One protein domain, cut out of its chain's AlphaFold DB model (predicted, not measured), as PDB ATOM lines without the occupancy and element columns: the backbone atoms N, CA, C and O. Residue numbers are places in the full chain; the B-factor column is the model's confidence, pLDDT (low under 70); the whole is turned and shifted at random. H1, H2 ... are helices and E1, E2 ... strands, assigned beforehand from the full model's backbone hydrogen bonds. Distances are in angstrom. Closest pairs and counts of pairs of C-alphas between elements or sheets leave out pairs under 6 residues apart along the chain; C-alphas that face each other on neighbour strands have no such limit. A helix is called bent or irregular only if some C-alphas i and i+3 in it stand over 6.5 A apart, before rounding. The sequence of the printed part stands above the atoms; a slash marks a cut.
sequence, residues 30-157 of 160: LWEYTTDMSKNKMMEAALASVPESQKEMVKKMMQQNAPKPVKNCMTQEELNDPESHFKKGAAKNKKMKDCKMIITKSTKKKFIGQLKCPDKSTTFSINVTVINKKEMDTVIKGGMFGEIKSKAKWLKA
ATOM      1  N   LEU A  30      42.728  48.995  -5.244       96.81
ATOM      2  CA  LEU A  30      42.658  47.581  -5.583       96.81
ATOM      3  C   LEU A  30      41.539  46.884  -4.808       96.81
ATOM      4  O   LEU A  30      41.547  46.856  -3.576       96.81
ATOM      5  N   TRP A  31      40.621  46.260  -5.539       96.25
ATOM      6  CA  TRP A  31      39.542  45.441  -4.997       96.25
ATOM      7  C   TRP A  31      39.722  43.980  -5.393       96.25
ATOM      8  O   TRP A  31      40.172  43.678  -6.497       96.25
ATOM      9  N   GLU A  32      39.331  43.073  -4.509       95.56
ATOM     10  CA  GLU A  32      39.292  41.636  -4.755       95.56
ATOM     11  C   GLU A  32      37.851  41.138  -4.733       95.56
ATOM     12  O   GLU A  32      37.109  41.413  -3.792       95.56
ATOM     13  N   TYR A  33      37.468  40.412  -5.778       93.00
ATOM     14  CA  TYR A  33      36.142  39.858  -5.993       93.00
ATOM     15  C   TYR A  33      36.195  38.348  -5.811       93.00
ATOM     16  O   TYR A  33      36.870  37.642  -6.561       93.00
ATOM     17  N   THR A  34      35.416  37.852  -4.860       91.50
ATOM     18  CA  THR A  34      35.230  36.423  -4.622       91.50
ATOM     19  C   THR A  34      33.840  36.034  -5.083       91.50
ATOM     20  O   THR A  34      32.847  36.588  -4.608       91.50
ATOM     21  N   THR A  35      33.760  35.093  -6.017       87.62
ATOM     22  CA  THR A  35      32.484  34.603  -6.548       87.62
ATOM     23  C   THR A  35      31.954  33.467  -5.685       87.62
ATOM     24  O   THR A  35      32.650  32.488  -5.430       87.62
ATOM     25  N   ASP A  36      30.706  33.595  -5.253       81.81
ATOM     26  CA  ASP A  36      29.969  32.541  -4.575       81.81
ATOM     27  C   ASP A  36      29.378  31.580  -5.614       81.81
ATOM     28  O   ASP A  36      28.415  31.889  -6.321       81.81
ATOM     29  N   MET A  37      29.979  30.395  -5.701       73.12
ATOM     30  CA  MET A  37      29.567  29.330  -6.615       73.12
ATOM     31  C   MET A  37      28.429  28.462  -6.059       73.12
ATOM     32  O   MET A  37      27.917  27.613  -6.785       73.12
ATOM     33  N   SER A  38      28.014  28.653  -4.800       67.44
ATOM     34  CA  SER A  38      27.031  27.782  -4.136       67.44
ATOM     35  C   SER A  38      25.635  27.841  -4.758       67.44
ATOM     36  O   SER A  38      24.889  26.873  -4.657       67.44
ATOM     37  N   LYS A  39      25.294  28.952  -5.425       63.12
ATOM     38  CA  LYS A  39      23.990  29.180  -6.080       63.12
ATOM     39  C   LYS A  39      24.073  29.222  -7.607       63.12
ATOM     40  O   LYS A  39      23.190  29.765  -8.267       63.12
ATOM     41  N   ASN A  40      25.166  28.718  -8.176       70.38
ATOM     42  CA  ASN A  40      25.318  28.645  -9.622       70.38
ATOM     43  C   ASN A  40      24.439  27.505 -10.168       70.38
ATOM     44  O   ASN A  40      24.534  26.377  -9.692       70.38
ATOM     45  N   LYS A  41      23.630  27.763 -11.203       69.81
ATOM     46  CA  LYS A  41      22.754  26.746 -11.820       69.81
ATOM     47  C   LYS A  41      23.511  25.517 -12.329       69.81
ATOM     48  O   LYS A  41      22.962  24.422 -12.334       69.81
ATOM     49  N   MET A  42      24.768  25.680 -12.739       68.81
ATOM     50  CA  MET A  42      25.635  24.564 -13.120       68.81
ATOM     51  C   MET A  42      25.985  23.686 -11.911       68.81
ATOM     52  O   MET A  42      26.011  22.467 -12.032       68.81
ATOM     53  N   MET A  43      26.213  24.297 -10.743       72.50
ATOM     54  CA  MET A  43      26.435  23.580  -9.483       72.50
ATOM     55  C   MET A  43      25.166  22.835  -9.066       72.50
ATOM     56  O   MET A  43      25.227  21.659  -8.731       72.50
ATOM     57  N   GLU A  44      24.007  23.491  -9.139       76.19
ATOM     58  CA  GLU A  44      22.720  22.861  -8.828       76.19
ATOM     59  C   GLU A  44      22.427  21.680  -9.761       76.19
ATOM     60  O   GLU A  44      22.066  20.606  -9.286       76.19
ATOM     61  N   ALA A  45      22.656  21.835 -11.069       77.44
ATOM     62  CA  ALA A  45      22.470  20.766 -12.047       77.44
ATOM     63  C   ALA A  45      23.445  19.597 -11.835       77.44
ATOM     64  O   ALA A  45      23.029  18.443 -11.888       77.44
ATOM     65  N   ALA A  46      24.720  19.879 -11.546       75.69
ATOM     66  CA  ALA A  46      25.714  18.845 -11.262       75.69
ATOM     67  C   ALA A  46      25.390  18.075  -9.974       75.69
ATOM     68  O   ALA A  46      25.556  16.861  -9.922       75.69
ATOM     69  N   LEU A  47      24.894  18.762  -8.940       81.19
ATOM     70  CA  LEU A  47      24.512  18.136  -7.674       81.19
ATOM     71  C   LEU A  47      23.166  17.406  -7.752       81.19
ATOM     72  O   LEU A  47      22.947  16.484  -6.970       81.19
ATOM     73  N   ALA A  48      22.271  17.774  -8.673       84.19
ATOM     74  CA  ALA A  48      20.975  17.115  -8.841       84.19
ATOM     75  C   ALA A  48      21.103  15.640  -9.257       84.19
ATOM     76  O   ALA A  48      20.283  14.822  -8.849       84.19
ATOM     77  N   SER A  49      22.145  15.288 -10.017       82.94
ATOM     78  CA  SER A  49      22.436  13.909 -10.435       82.94
ATOM     79  C   SER A  49      23.298  13.116  -9.443       82.94
ATOM     80  O   SER A  49      23.601  11.953  -9.695       82.94
ATOM     81  N   VAL A  50      23.731  13.729  -8.336       86.00
ATOM     82  CA  VAL A  50      24.634  13.108  -7.355       86.00
ATOM     83  C   VAL A  50      23.824  12.563  -6.170       86.00
ATOM     84  O   VAL A  50      23.004  13.298  -5.614       86.00
ATOM     85  N   PRO A  51      24.055  11.309  -5.732       90.25
ATOM     86  CA  PRO A  51      23.433  10.765  -4.525       90.25
ATOM     87  C   PRO A  51      23.713  11.627  -3.289       90.25
ATOM     88  O   PRO A  51      24.819  12.141  -3.131       90.25
ATOM     89  N   GLU A  52      22.745  11.751  -2.374       88.75
ATOM     90  CA  GLU A  52      22.846  12.650  -1.208       88.75
ATOM     91  C   GLU A  52      24.115  12.411  -0.376       88.75
ATOM     92  O   GLU A  52      24.794  13.359   0.014       88.75
ATOM     93  N   SER A  53      24.503  11.143  -0.203       90.00
ATOM     94  CA  SER A  53      25.712  10.733   0.526       90.00
ATOM     95  C   SER A  53      27.023  11.243  -0.086       90.00
ATOM     96  O   SER A  53      28.043  11.279   0.599       90.00
ATOM     97  N   GLN A  54      27.015  11.653  -1.358       87.12
ATOM     98  CA  GLN A  54      28.192  12.112  -2.098       87.12
ATOM     99  C   GLN A  54      28.161  13.616  -2.403       87.12
ATOM    100  O   GLN A  54      29.177  14.175  -2.823       87.12
ATOM    101  N   LYS A  55      27.036  14.306  -2.166       86.19
ATOM    102  CA  LYS A  55      26.885  15.730  -2.513       86.19
ATOM    103  C   LYS A  55      27.902  16.621  -1.811       86.19
ATOM    104  O   LYS A  55      28.438  17.522  -2.447       86.19
ATOM    105  N   GLU A  56      28.217  16.366  -0.543       85.00
ATOM    106  CA  GLU A  56      29.220  17.155   0.187       85.00
ATOM    107  C   GLU A  56      30.641  16.942  -0.350       85.00
ATOM    108  O   GLU A  56      31.416  17.894  -0.458       85.00
ATOM    109  N   MET A  57      30.972  15.721  -0.782       84.81
ATOM    110  CA  MET A  57      32.255  15.436  -1.430       84.81
ATOM    111  C   MET A  57      32.368  16.170  -2.772       84.81
ATOM    112  O   MET A  57      33.381  16.822  -3.033       84.81
ATOM    113  N   VAL A  58      31.313  16.134  -3.590       83.75
ATOM    114  CA  VAL A  58      31.268  16.841  -4.879       83.75
ATOM    115  C   VAL A  58      31.309  18.356  -4.679       83.75
ATOM    116  O   VAL A  58      32.103  19.028  -5.337       83.75
ATOM    117  N   LYS A  59      30.552  18.906  -3.718       80.75
ATOM    118  CA  LYS A  59      30.627  20.330  -3.345       80.75
ATOM    119  C   LYS A  59      32.051  20.729  -2.980       80.75
ATOM    120  O   LYS A  59      32.544  21.730  -3.493       80.75
ATOM    121  N   LYS A  60      32.731  19.943  -2.141       81.38
ATOM    122  CA  LYS A  60      34.111  20.220  -1.722       81.38
ATOM    123  C   LYS A  60      35.083  20.180  -2.906       81.38
ATOM    124  O   LYS A  60      35.906  21.082  -3.044       81.38
ATOM    125  N   MET A  61      34.948  19.196  -3.795       80.44
ATOM    126  CA  MET A  61      35.774  19.084  -5.004       80.44
ATOM    127  C   MET A  61      35.542  20.253  -5.976       80.44
ATOM    128  O   MET A  61      36.478  20.781  -6.571       80.44
ATOM    129  N   MET A  62      34.297  20.708  -6.123       76.62
ATOM    130  CA  MET A  62      33.967  21.852  -6.976       76.62
ATOM    131  C   MET A  62      34.399  23.182  -6.350       76.62
ATOM    132  O   MET A  62      34.833  24.075  -7.071       76.62
ATOM    133  N   GLN A  63      34.354  23.311  -5.020       73.00
ATOM    134  CA  GLN A  63      34.900  24.467  -4.303       73.00
ATOM    135  C   GLN A  63      36.422  24.568  -4.438       73.00
ATOM    136  O   GLN A  63      36.943  25.670  -4.574       73.00
ATOM    137  N   GLN A  64      37.142  23.443  -4.457       74.19
ATOM    138  CA  GLN A  64      38.586  23.435  -4.730       74.19
ATOM    139  C   GLN A  64      38.918  23.931  -6.143       74.19
ATOM    140  O   GLN A  64      39.958  24.552  -6.350       74.19
ATOM    141  N   ASN A  65      38.009  23.709  -7.093       72.00
ATOM    142  CA  ASN A  65      38.100  24.208  -8.464       72.00
ATOM    143  C   ASN A  65      37.369  25.545  -8.665       72.00
ATOM    144  O   ASN A  65      37.134  25.955  -9.805       72.00
ATOM    145  N   ALA A  66      36.978  26.227  -7.582       71.19
ATOM    146  CA  ALA A  66      36.297  27.506  -7.690       71.19
ATOM    147  C   ALA A  66      37.197  28.542  -8.386       71.19
ATOM    148  O   ALA A  66      38.426  28.506  -8.237       71.19
ATOM    149  N   PRO A  67      36.606  29.497  -9.129       74.62
ATOM    150  CA  PRO A  67      37.364  30.590  -9.714       74.62
ATOM    151  C   PRO A  67      38.171  31.304  -8.630       74.62
ATOM    152  O   PRO A  67      37.628  31.694  -7.593       74.62
ATOM    153  N   LYS A  68      39.472  31.480  -8.881       84.06
ATOM    154  CA  LYS A  68      40.333  32.260  -7.990       84.06
ATOM    155  C   LYS A  68      39.761  33.675  -7.835       84.06
ATOM    156  O   LYS A  68      39.194  34.193  -8.804       84.06
ATOM    157  N   PRO A  69      39.926  34.311  -6.661       87.88
ATOM    158  CA  PRO A  69      39.538  35.700  -6.487       87.88
ATOM    159  C   PRO A  69      40.140  36.574  -7.588       87.88
ATOM    160  O   PRO A  69      41.321  36.455  -7.924       87.88
ATOM    161  N   VAL A  70      39.310  37.430  -8.175       90.12
ATOM    162  CA  VAL A  70      39.717  38.318  -9.266       90.12
ATOM    163  C   VAL A  70      40.015  39.685  -8.684       90.12
ATOM    164  O   VAL A  70      39.208  40.232  -7.937       90.12
ATOM    165  N   LYS A  71      41.163  40.255  -9.041       92.12
ATOM    166  CA  LYS A  71      41.531  41.605  -8.621       92.12
ATOM    167  C   LYS A  71      41.212  42.605  -9.718       92.12
ATOM    168  O   LYS A  71      41.498  42.355 -10.886       92.12
ATOM    169  N   ASN A  72      40.630  43.730  -9.331       89.69
ATOM    170  CA  ASN A  72      40.301  44.823 -10.231       89.69
ATOM    171  C   ASN A  72      40.656  46.150  -9.563       89.69
ATOM    172  O   ASN A  72      40.301  46.387  -8.406       89.69
ATOM    173  N   CYS A  73      41.370  46.999 -10.291       91.81
ATOM    174  CA  CYS A  73      41.594  48.373  -9.871       91.81
ATOM    175  C   CYS A  73      40.323  49.169 -10.147       91.81
ATOM    176  O   CYS A  73      39.737  49.027 -11.215       91.81
ATOM    177  N   MET A  74      39.911  49.990  -9.189       91.69
ATOM    178  CA  MET A  74      38.769  50.871  -9.347       91.69
ATOM    179  C   MET A  74      39.205  52.312  -9.133       91.69
ATOM    180  O   MET A  74      39.620  52.707  -8.040       91.69
ATOM    181  N   THR A  75      39.135  53.085 -10.207       91.81
ATOM    182  CA  THR A  75      39.534  54.493 -10.249       91.81
ATOM    183  C   THR A  75      38.330  55.420 -10.099       91.81
ATOM    184  O   THR A  75      37.181  55.023 -10.293       91.81
ATOM    185  N   GLN A  76      38.581  56.692  -9.778       90.94
ATOM    186  CA  GLN A  76      37.512  57.689  -9.694       90.94
ATOM    187  C   GLN A  76      36.803  57.895 -11.042       90.94
ATOM    188  O   GLN A  76      35.592  58.097 -11.072       90.94
ATOM    189  N   GLU A  77      37.545  57.815 -12.151       89.81
ATOM    190  CA  GLU A  77      36.991  57.880 -13.508       89.81
ATOM    191  C   GLU A  77      35.972  56.755 -13.737       89.81
ATOM    192  O   GLU A  77      34.858  57.012 -14.178       89.81
ATOM    193  N   GLU A  78      36.307  55.524 -13.349       87.94
ATOM    194  CA  GLU A  78      35.434  54.354 -13.517       87.94
ATOM    195  C   GLU A  78      34.204  54.379 -12.607       87.94
ATOM    196  O   GLU A  78      33.148  53.873 -12.982       87.94
ATOM    197  N   LEU A  79      34.307  54.990 -11.424       89.06
ATOM    198  CA  LEU A  79      33.149  55.213 -10.554       89.06
ATOM    199  C   LEU A  79      32.195  56.271 -11.119       89.06
ATOM    200  O   LEU A  79      30.984  56.187 -10.901       89.06
ATOM    201  N   ASN A  80      32.737  57.262 -11.827       89.62
ATOM    202  CA  ASN A  80      31.962  58.317 -12.473       89.62
ATOM    203  C   ASN A  80      31.351  57.852 -13.805       89.62
ATOM    204  O   ASN A  80      30.269  58.316 -14.164       89.62
ATOM    205  N   ASP A  81      32.001  56.908 -14.493       86.50
ATOM    206  CA  ASP A  81      31.525  56.286 -15.730       86.50
ATOM    207  C   ASP A  81      31.586  54.739 -15.671       86.50
ATOM    208  O   ASP A  81      32.485  54.098 -16.238       86.50
ATOM    209  N   PRO A  82      30.594  54.105 -15.014       81.25
ATOM    210  CA  PRO A  82      30.499  52.649 -14.924       81.25
ATOM    211  C   PRO A  82      30.342  51.962 -16.287       81.25
ATOM    212  O   PRO A  82      30.715  50.796 -16.442       81.25
ATOM    213  N   GLU A  83      29.785  52.659 -17.283       81.12
ATOM    214  CA  GLU A  83      29.613  52.107 -18.625       81.12
ATOM    215  C   GLU A  83      30.965  51.977 -19.336       81.12
ATOM    216  O   GLU A  83      31.231  50.938 -19.946       81.12
ATOM    217  N   SER A  84      31.845  52.976 -19.218       80.69
ATOM    218  CA  SER A  84      33.224  52.894 -19.719       80.69
ATOM    219  C   SER A  84      34.003  51.758 -19.063       80.69
ATOM    220  O   SER A  84      34.625  50.959 -19.770       80.69
ATOM    221  N   HIS A  85      33.908  51.605 -17.735       79.31
ATOM    222  CA  HIS A  85      34.545  50.485 -17.034       79.31
ATOM    223  C   HIS A  85      34.072  49.134 -17.587       79.31
ATOM    224  O   HIS A  85      34.878  48.266 -17.937       79.31
ATOM    225  N   PHE A  86      32.756  48.979 -17.750       77.38
ATOM    226  CA  PHE A  86      32.195  47.767 -18.325       77.38
ATOM    227  C   PHE A  86      32.689  47.524 -19.756       77.38
ATOM    228  O   PHE A  86      33.117  46.416 -20.077       77.38
ATOM    229  N   LYS A  87      32.680  48.552 -20.612       75.75
ATOM    230  CA  LYS A  87      33.158  48.461 -21.998       75.75
ATOM    231  C   LYS A  87      34.630  48.065 -22.074       75.75
ATOM    232  O   LYS A  87      34.971  47.246 -22.922       75.75
ATOM    233  N   LYS A  88      35.489  48.563 -21.175       75.38
ATOM    234  CA  LYS A  88      36.904  48.150 -21.082       75.38
ATOM    235  C   LYS A  88      37.030  46.650 -20.786       75.38
ATOM    236  O   LYS A  88      37.781  45.955 -21.469       75.38
ATOM    237  N   GLY A  89      36.252  46.126 -19.835       69.50
ATOM    238  CA  GLY A  89      36.216  44.687 -19.535       69.50
ATOM    239  C   GLY A  89      35.625  43.843 -20.673       69.50
ATOM    240  O   GLY A  89      36.119  42.761 -20.990       69.50
ATOM    241  N   ALA A  90      34.597  44.373 -21.334       68.12
ATOM    242  CA  ALA A  90      33.892  43.749 -22.445       68.12
ATOM    243  C   ALA A  90      34.643  43.809 -23.783       68.12
ATOM    244  O   ALA A  90      34.353  42.998 -24.658       68.12
ATOM    245  N   ALA A  91      35.615  44.712 -23.954       63.00
ATOM    246  CA  ALA A  91      36.321  44.937 -25.219       63.00
ATOM    247  C   ALA A  91      36.993  43.672 -25.779       63.00
ATOM    248  O   ALA A  91      37.153  43.533 -26.991       63.00
ATOM    249  N   LYS A  92      37.346  42.720 -24.907       67.62
ATOM    250  CA  LYS A  92      37.922  41.423 -25.297       67.62
ATOM    251  C   LYS A  92      36.891  40.452 -25.890       67.62
ATOM    252  O   LYS A  92      37.273  39.479 -26.532       67.62
ATOM    253  N   ASN A  93      35.596  40.703 -25.708       70.75
ATOM    254  CA  ASN A  93      34.505  39.893 -26.236       70.75
ATOM    255  C   ASN A  93      33.748  40.671 -27.325       70.75
ATOM    256  O   ASN A  93      32.978  41.585 -27.037       70.75
ATOM    257  N   LYS A  94      33.916  40.265 -28.592       68.94
ATOM    258  CA  LYS A  94      33.277  40.917 -29.751       68.94
ATOM    259  C   LYS A  94      31.748  40.980 -29.649       68.94
ATOM    260  O   LYS A  94      31.167  41.942 -30.135       68.94
ATOM    261  N   LYS A  95      31.104  40.018 -28.974       70.75
ATOM    262  CA  LYS A  95      29.645  40.023 -28.747       70.75
ATOM    263  C   LYS A  95      29.199  41.094 -27.751       70.75
ATOM    264  O   LYS A  95      28.021  41.427 -27.702       70.75
ATOM    265  N   MET A  96      30.140  41.614 -26.961       72.50
ATOM    266  CA  MET A  96      29.880  42.582 -25.901       72.50
ATOM    267  C   MET A  96      30.196  44.032 -26.294       72.50
ATOM    268  O   MET A  96      29.836  44.954 -25.565       72.50
ATOM    269  N   LYS A  97      30.854  44.240 -27.444       73.38
ATOM    270  CA  LYS A  97      31.345  45.551 -27.901       73.38
ATOM    271  C   LYS A  97      30.220  46.567 -28.115       73.38
ATOM    272  O   LYS A  97      30.378  47.733 -27.771       73.38
ATOM    273  N   ASP A  98      29.088  46.100 -28.631       79.75
ATOM    274  CA  ASP A  98      27.946  46.945 -28.994       79.75
ATOM    275  C   ASP A  98      26.836  46.936 -27.929       79.75
ATOM    276  O   ASP A  98      25.735  47.443 -28.159       79.75
ATOM    277  N   CYS A  99      27.093  46.350 -26.753       81.25
ATOM    278  CA  CYS A  99      26.124  46.364 -25.664       81.25
ATOM    279  C   CYS A  99      26.021  47.757 -25.051       81.25
ATOM    280  O   CYS A  99      27.022  48.424 -24.791       81.25
ATOM    281  N   LYS A 100      24.788  48.171 -24.766       85.75
ATOM    282  CA  LYS A 100      24.490  49.432 -24.087       85.75
ATOM    283  C   LYS A 100      24.107  49.168 -22.645       85.75
ATOM    284  O   LYS A 100      23.310  48.264 -22.374       85.75
ATOM    285  N   MET A 101      24.648  49.968 -21.732       86.38
ATOM    286  CA  MET A 101      24.248  49.929 -20.332       86.38
ATOM    287  C   MET A 101      23.038  50.839 -20.112       86.38
ATOM    288  O   MET A 101      23.069  52.028 -20.395       86.38
ATOM    289  N   ILE A 102      21.953  50.271 -19.600       88.56
ATOM    290  CA  ILE A 102      20.745  50.984 -19.198       88.56
ATOM    291  C   ILE A 102      20.715  51.011 -17.679       88.56
ATOM    292  O   ILE A 102      20.496  49.985 -17.035       88.56
ATOM    293  N   ILE A 103      20.937  52.187 -17.109       89.62
ATOM    294  CA  ILE A 103      20.936  52.389 -15.662       89.62
ATOM    295  C   ILE A 103      19.489  52.564 -15.197       89.62
ATOM    296  O   ILE A 103      18.791  53.475 -15.638       89.62
ATOM    297  N   THR A 104      19.032  51.685 -14.306       89.94
ATOM    298  CA  THR A 104      17.671  51.725 -13.747       89.94
ATOM    299  C   THR A 104      17.643  52.312 -12.342       89.94
ATOM    300  O   THR A 104      16.639  52.890 -11.932       89.94
ATOM    301  N   LYS A 105      18.744  52.194 -11.589       91.94
ATOM    302  CA  LYS A 105      18.899  52.828 -10.278       91.94
ATOM    303  C   LYS A 105      20.359  53.156 -10.019       91.94
ATOM    304  O   LYS A 105      21.219  52.299 -10.180       91.94
ATOM    305  N   SER A 106      20.632  54.367  -9.553       93.00
ATOM    306  CA  SER A 106      21.980  54.770  -9.167       93.00
ATOM    307  C   SER A 106      21.913  55.703  -7.964       93.00
ATOM    308  O   SER A 106      21.275  56.751  -8.000       93.00
ATOM    309  N   THR A 107      22.506  55.270  -6.858       94.94
ATOM    310  CA  THR A 107      22.683  56.034  -5.622       94.94
ATOM    311  C   THR A 107      24.050  55.698  -5.040       94.94
ATOM    312  O   THR A 107      24.633  54.674  -5.388       94.94
ATOM    313  N   LYS A 108      24.510  56.469  -4.050       95.56
ATOM    314  CA  LYS A 108      25.759  56.190  -3.318       95.56
ATOM    315  C   LYS A 108      25.867  54.765  -2.755       95.56
ATOM    316  O   LYS A 108      26.970  54.290  -2.527       95.56
ATOM    317  N   LYS A 109      24.743  54.085  -2.504       96.75
ATOM    318  CA  LYS A 109      24.725  52.740  -1.904       96.75
ATOM    319  C   LYS A 109      24.285  51.633  -2.854       96.75
ATOM    320  O   LYS A 109      24.363  50.462  -2.491       96.75
ATOM    321  N   LYS A 110      23.747  51.972  -4.025       95.94
ATOM    322  CA  LYS A 110      23.128  50.982  -4.903       95.94
ATOM    323  C   LYS A 110      23.240  51.379  -6.361       95.94
ATOM    324  O   LYS A 110      22.805  52.460  -6.744       95.94
ATOM    325  N   PHE A 111      23.712  50.447  -7.172       94.25
ATOM    326  CA  PHE A 111      23.714  50.553  -8.621       94.25
ATOM    327  C   PHE A 111      22.941  49.374  -9.205       94.25
ATOM    328  O   PHE A 111      23.196  48.224  -8.861       94.25
ATOM    329  N   ILE A 112      21.977  49.650 -10.075       93.25
ATOM    330  CA  ILE A 112      21.255  48.645 -10.847       93.25
ATOM    331  C   ILE A 112      21.310  49.075 -12.305       93.25
ATOM    332  O   ILE A 112      20.863  50.168 -12.662       93.25
ATOM    333  N   GLY A 113      21.850  48.194 -13.136       90.50
ATOM    334  CA  GLY A 113      21.968  48.389 -14.569       90.50
ATOM    335  C   GLY A 113      21.568  47.138 -15.334       90.50
ATOM    336  O   GLY A 113      21.581  46.027 -14.806       90.50
ATOM    337  N   GLN A 114      21.214  47.321 -16.596       88.75
ATOM    338  CA  GLN A 114      21.000  46.244 -17.547       88.75
ATOM    339  C   GLN A 114      21.890  46.462 -18.757       88.75
ATOM    340  O   GLN A 114      21.909  47.547 -19.324       88.75
ATOM    341  N   LEU A 115      22.601  45.433 -19.183       85.69
ATOM    342  CA  LEU A 115      23.310  45.433 -20.450       85.69
ATOM    343  C   LEU A 115      22.420  44.828 -21.510       85.69
ATOM    344  O   LEU A 115      22.059  43.657 -21.410       85.69
ATOM    345  N   LYS A 116      22.085  45.634 -22.513       84.69
ATOM    346  CA  LYS A 116      21.356  45.188 -23.695       84.69
ATOM    347  C   LYS A 116      22.316  45.104 -24.867       84.69
ATOM    348  O   LYS A 116      22.825  46.127 -25.321       84.69
ATOM    349  N   CYS A 117      22.549  43.889 -25.337       82.31
ATOM    350  CA  CYS A 117      23.363  43.615 -26.510       82.31
ATOM    351  C   CYS A 117      22.478  43.518 -27.767       82.31
ATOM    352  O   CYS A 117      21.301  43.167 -27.643       82.31
ATOM    353  N   PRO A 118      22.997  43.834 -28.971       78.38
ATOM    354  CA  PRO A 118      22.211  43.773 -30.211       78.38
ATOM    355  C   PRO A 118      21.670  42.371 -30.506       78.38
ATOM    356  O   PRO A 118      20.549  42.215 -30.988       78.38
ATOM    357  N   ASP A 119      22.452  41.349 -30.157       70.44
ATOM    358  CA  ASP A 119      21.985  39.975 -30.098       70.44
ATOM    359  C   ASP A 119      21.064  39.840 -28.873       70.44
ATOM    360  O   ASP A 119      21.518  39.757 -27.726       70.44
ATOM    361  N   LYS A 120      19.746  39.884 -29.116       63.28
ATOM    362  CA  LYS A 120      18.679  39.865 -28.093       63.28
ATOM    363  C   LYS A 120      18.786  38.682 -27.115       63.28
ATOM    364  O   LYS A 120      18.130  38.700 -26.076       63.28
ATOM    365  N   SER A 121      19.610  37.678 -27.423       59.56
ATOM    366  CA  SER A 121      19.907  36.526 -26.569       59.56
ATOM    367  C   SER A 121      20.673  36.873 -25.286       59.56
ATOM    368  O   SER A 121      20.654  36.098 -24.332       59.56
ATOM    369  N   THR A 122      21.341  38.031 -25.234       62.28
ATOM    370  CA  THR A 122      22.282  38.354 -24.158       62.28
ATOM    371  C   THR A 122      21.889  39.656 -23.457       62.28
ATOM    372  O   THR A 122      22.384  40.737 -23.768       62.28
ATOM    373  N   THR A 123      20.969  39.552 -22.494       75.25
ATOM    374  CA  THR A 123      20.689  40.634 -21.538       75.25
ATOM    375  C   THR A 123      21.243  40.252 -20.173       75.25
ATOM    376  O   THR A 123      20.880  39.205 -19.635       75.25
ATOM    377  N   PHE A 124      22.096  41.101 -19.601       83.50
ATOM    378  CA  PHE A 124      22.579  40.930 -18.231       83.50
ATOM    379  C   PHE A 124      21.984  42.000 -17.329       83.50
ATOM    380  O   PHE A 124      21.982  43.173 -17.685       83.50
ATOM    381  N   SER A 125      21.527  41.627 -16.141       89.38
ATOM    382  CA  SER A 125      21.258  42.565 -15.058       89.38
ATOM    383  C   SER A 125      22.461  42.595 -14.133       89.38
ATOM    384  O   SER A 125      22.928  41.547 -13.699       89.38
ATOM    385  N   ILE A 126      22.915  43.790 -13.783       91.06
ATOM    386  CA  ILE A 126      23.948  44.032 -12.781       91.06
ATOM    387  C   ILE A 126      23.280  44.731 -11.603       91.06
ATOM    388  O   ILE A 126      22.550  45.705 -11.784       91.06
ATOM    389  N   ASN A 127      23.525  44.238 -10.397       94.81
ATOM    390  CA  ASN A 127      23.101  44.871  -9.159       94.81
ATOM    391  C   ASN A 127      24.287  44.909  -8.200       94.81
ATOM    392  O   ASN A 127      24.779  43.863  -7.789       94.81
ATOM    393  N   VAL A 128      24.727  46.111  -7.849       95.31
ATOM    394  CA  VAL A 128      25.773  46.355  -6.860       95.31
ATOM    395  C   VAL A 128      25.132  47.006  -5.645       95.31
ATOM    396  O   VAL A 128      24.400  47.992  -5.767       95.31
ATOM    397  N   THR A 129      25.405  46.458  -4.467       97.88
ATOM    398  CA  THR A 129      24.970  47.004  -3.181       97.88
ATOM    399  C   THR A 129      26.195  47.260  -2.315       97.88
ATOM    400  O   THR A 129      26.944  46.341  -1.998       97.88
ATOM    401  N   VAL A 130      26.400  48.517  -1.934       97.62
ATOM    402  CA  VAL A 130      27.499  48.927  -1.055       97.62
ATOM    403  C   VAL A 130      27.127  48.584   0.381       97.62
ATOM    404  O   VAL A 130      26.102  49.049   0.884       97.62
ATOM    405  N   ILE A 131      27.971  47.790   1.038       98.00
ATOM    406  CA  ILE A 131      27.833  47.455   2.458       98.00
ATOM    407  C   ILE A 131      28.482  48.571   3.280       98.00
ATOM    408  O   ILE A 131      27.865  49.150   4.172       98.00
ATOM    409  N   ASN A 132      29.724  48.911   2.936       97.56
ATOM    410  CA  ASN A 132      30.491  50.020   3.494       97.56
ATOM    411  C   ASN A 132      31.545  50.479   2.467       97.56
ATOM    412  O   ASN A 132      31.644  49.921   1.377       97.56
ATOM    413  N   LYS A 133      32.377  51.471   2.809       97.50
ATOM    414  CA  LYS A 133      33.371  52.027   1.870       97.50
ATOM    415  C   LYS A 133      34.401  51.012   1.341       97.50
ATOM    416  O   LYS A 133      35.061  51.298   0.345       97.50
ATOM    417  N   LYS A 134      34.565  49.864   2.006       98.19
ATOM    418  CA  LYS A 134      35.546  48.810   1.705       98.19
ATOM    419  C   LYS A 134      34.914  47.475   1.306       98.19
ATOM    420  O   LYS A 134      35.652  46.533   1.027       98.19
ATOM    421  N   GLU A 135      33.588  47.373   1.277       97.81
ATOM    422  CA  GLU A 135      32.882  46.122   0.997       97.81
ATOM    423  C   GLU A 135      31.607  46.363   0.191       97.81
ATOM    424  O   GLU A 135      30.811  47.259   0.490       97.81
ATOM    425  N   MET A 136      31.375  45.515  -0.809       97.38
ATOM    426  CA  MET A 136      30.144  45.534  -1.594       97.38
ATOM    427  C   MET A 136      29.772  44.143  -2.094       97.38
ATOM    428  O   MET A 136      30.633  43.302  -2.355       97.38
ATOM    429  N   ASP A 137      28.475  43.935  -2.284       96.44
ATOM    430  CA  ASP A 137      27.928  42.758  -2.941       96.44
ATOM    431  C   ASP A 137      27.598  43.086  -4.394       96.44
ATOM    432  O   ASP A 137      27.049  44.144  -4.707       96.44
ATOM    433  N   THR A 138      27.897  42.150  -5.287       93.12
ATOM    434  CA  THR A 138      27.534  42.215  -6.700       93.12
ATOM    435  C   THR A 138      26.714  40.991  -7.070       93.12
ATOM    436  O   THR A 138      27.066  39.862  -6.740       93.12
ATOM    437  N   VAL A 139      25.614  41.210  -7.781       92.19
ATOM    438  CA  VAL A 139      24.792  40.157  -8.369       92.19
ATOM    439  C   VAL A 139      24.662  40.436  -9.856       92.19
ATOM    440  O   VAL A 139      24.131  41.474 -10.254       92.19
ATOM    441  N   ILE A 140      25.126  39.497 -10.671       88.19
ATOM    442  CA  ILE A 140      24.982  39.525 -12.124       88.19
ATOM    443  C   ILE A 140      24.010  38.415 -12.511       88.19
ATOM    444  O   ILE A 140      24.201  37.267 -12.128       88.19
ATOM    445  N   LYS A 141      22.952  38.745 -13.249       87.44
ATOM    446  CA  LYS A 141      21.961  37.774 -13.736       87.44
ATOM    447  C   LYS A 141      21.899  37.806 -15.252       87.44
ATOM    448  O   LYS A 141      21.798  38.890 -15.814       87.44
ATOM    449  N   GLY A 142      21.880  36.649 -15.899       80.19
ATOM    450  CA  GLY A 142      21.726  36.522 -17.350       80.19
ATOM    451  C   GLY A 142      22.843  35.711 -18.004       80.19
ATOM    452  O   GLY A 142      23.818  35.322 -17.362       80.19
ATOM    453  N   GLY A 143      22.691  35.443 -19.302       70.94
ATOM    454  CA  GLY A 143      23.588  34.565 -20.059       70.94
ATOM    455  C   GLY A 143      23.535  33.094 -19.616       70.94
ATOM    456  O   GLY A 143      22.653  32.678 -18.866       70.94
ATOM    457  N   MET A 144      24.500  32.298 -20.089       63.38
ATOM    458  CA  MET A 144      24.554  30.840 -19.872       63.38
ATOM    459  C   MET A 144      24.766  30.441 -18.400       63.38
ATOM    460  O   MET A 144      24.361  29.359 -17.990       63.38
ATOM    461  N   PHE A 145      25.365  31.319 -17.591       63.06
ATOM    462  CA  PHE A 145      25.736  31.026 -16.201       63.06
ATOM    463  C   PHE A 145      24.632  31.344 -15.176       63.06
ATOM    464  O   PHE A 145      24.798  31.071 -13.989       63.06
ATOM    465  N   GLY A 146      23.493  31.895 -15.607       78.94
ATOM    466  CA  GLY A 146      22.376  32.202 -14.715       78.94
ATOM    467  C   GLY A 146      22.662  33.381 -13.780       78.94
ATOM    468  O   GLY A 146      22.826  34.507 -14.242       78.94
ATOM    469  N   GLU A 147      22.634  33.145 -12.466       86.06
ATOM    470  CA  GLU A 147      22.892  34.155 -11.433       86.06
ATOM    471  C   GLU A 147      24.275  33.929 -10.816       86.06
ATOM    472  O   GLU A 147      24.572  32.854 -10.303       86.06
ATOM    473  N   ILE A 148      25.109  34.963 -10.853       85.06
ATOM    474  CA  ILE A 148      26.440  35.004 -10.255       85.06
ATOM    475  C   ILE A 148      26.390  36.008  -9.111       85.06
ATOM    476  O   ILE A 148      26.026  37.169  -9.311       85.06
ATOM    477  N   LYS A 149      26.766  35.567  -7.913       89.69
ATOM    478  CA  LYS A 149      26.946  36.442  -6.753       89.69
ATOM    479  C   LYS A 149      28.422  36.561  -6.455       89.69
ATOM    480  O   LYS A 149      29.121  35.554  -6.423       89.69
ATOM    481  N   SER A 150      28.879  37.768  -6.182       91.50
ATOM    482  CA  SER A 150      30.256  38.019  -5.789       91.50
ATOM    483  C   SER A 150      30.290  39.005  -4.635       91.50
ATOM    484  O   SER A 150      29.489  39.938  -4.582       91.50
ATOM    485  N   LYS A 151      31.241  38.811  -3.727       94.88
ATOM    486  CA  LYS A 151      31.599  39.791  -2.703       94.88
ATOM    487  C   LYS A 151      32.885  40.472  -3.120       94.88
ATOM    488  O   LYS A 151      33.822  39.781  -3.512       94.88
ATOM    489  N   ALA A 152      32.934  41.791  -3.020       96.00
ATOM    490  CA  ALA A 152      34.137  42.560  -3.282       96.00
ATOM    491  C   ALA A 152      34.662  43.189  -1.991       96.00
ATOM    492  O   ALA A 152      33.887  43.758  -1.217       96.00
ATOM    493  N   LYS A 153      35.976  43.106  -1.782       97.94
ATOM    494  CA  LYS A 153      36.686  43.723  -0.659       97.94
ATOM    495  C   LYS A 153      37.799  44.627  -1.157       97.94
ATOM    496  O   LYS A 153      38.573  44.243  -2.030       97.94
ATOM    497  N   TRP A 154      37.896  45.814  -0.579       98.12
ATOM    498  CA  TRP A 154      39.004  46.726  -0.820       98.12
ATOM    499  C   TRP A 154      40.262  46.202  -0.129       98.12
ATOM    500  O   TRP A 154      40.232  45.881   1.060       98.12
ATOM    501  N   LEU A 155      41.367  46.130  -0.867       97.50
ATOM    502  CA  LEU A 155      42.652  45.653  -0.363       97.50
ATOM    503  C   LEU A 155      43.573  46.810   0.020       97.50
ATOM    504  O   LEU A 155      44.098  46.848   1.130       97.50
ATOM    505  N   LYS A 156      43.799  47.737  -0.916       97.25
ATOM    506  CA  LYS A 156      44.748  48.843  -0.759       97.25
ATOM    507  C   LYS A 156      44.457  49.970  -1.746       97.25
ATOM    508  O   LYS A 156      43.783  49.762  -2.749       97.25
ATOM    509  N   ALA A 157      44.980  51.162  -1.460       96.88
ATOM    510  CA  ALA A 157      44.750  52.354  -2.279       96.88
ATOM    511  C   ALA A 157      45.477  52.292  -3.631       96.88
ATOM    512  O   ALA A 157      44.968  52.807  -4.621       96.88
TER     513      ALA A 157
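AT A GLANCE: This is residues 30 to 157 of the 160 residues of an uncharacterized protein of Halobacteriovorax sp (UniProt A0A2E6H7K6). A twisted sheet of seven strands, curled like part of a barrel, makes the body, and the helical hairpin of H1 and H2 reaches away from it as an arm that makes much of the longest axis. The helices H3 and H4 follow edge strand E2, and H4 sits beside the other edge strand, E3. The printed part has 128 residues and runs E1 H1 H2 E2 H3 H4 E3 E4 E5 E6 E7, a mixed class of helices and strands, with the antiparallel sheet order E2 E1 E7 E6 E5 E4 E3. It is only just compact, close to loose, with a radius of gyration of the C-alphas of 16.4 A and spans of 50 by 38 by 26 A.

HOW THE PARTS SIT: Begin at E1, residues 30 to 36, an inner strand; its neighbours are E2, residues 70 to 74, where N 31 and O 72 are 2.9 A apart, and E7, residues 147 to 156, where N 32 and O 153 are 2.8 A apart. Next come H1, residues 41 to 48, and H2, residues 52 to 64, a helical hairpin running opposite ways at a shallow tilt of 34 degrees, only just short of steep. They only just touch, with 3 pairs of C-alphas within 8 A, made by residues 55 to 59 of H2 alone; the closest C-alphas, of Leu 47 and Lys 55, are 6.2 A apart. H2 is irregular, with C-alphas 53 and 56 7.3 A apart, and neither helix is on the sheet. H3, residues 76 to 80, is not on the sheet; it is close to but not clearly touching H4, residues 82 to 90, the closest C-alphas being those of Glu 78 and His 85, 5.3 A apart. H4 is on the sheet but at the sheet's level, with a height over the sheet of 0.1 A; its closest C-alpha pair with E3, residues 100 to 107, is Glu 83 and Met 101, 6.0 A apart. From E3 a meander, each strand the antiparallel neighbour of the one before, runs through E4, residues 110 to 116, E5, residues 123 to 132, and E6, residues 135 to 141, to E7. Look for N 102 and O 114 at 2.7 A, N 113 and O 126 at 2.9 A, N 127 and O 139 at 2.8 A, and N 138 and O 150 at 2.8 A. In H1, H3 and H4 every O i to N i+4 pair is within hydrogen-bond range; in H2, 7 of 9 are.

IN THESE COORDINATES: Find C-alpha 30 at (42.658, 47.581, -5.583), where E1 begins its 19.7 A. H2 covers 19.4 A from C-alpha 52 at (22.846, 12.650, -1.208). E3 bends by 66 degrees at residue 104. E5 and E7, the longest strands, measure 28.5 A and 28.4 A, and E7 ends at C-alpha 156 at (44.748, 48.843, -0.759).

THE WHOLE: The C-alphas of Ser 53 and Glu 77, the two farthest apart, are 50.5 A from each other. The printed part has no cut and no long link. Its mean pLDDT is 84.2, with residues 38 to 39, 41 to 42, 89 to 92, 94, 120 to 122 and 144 to 145 under 70.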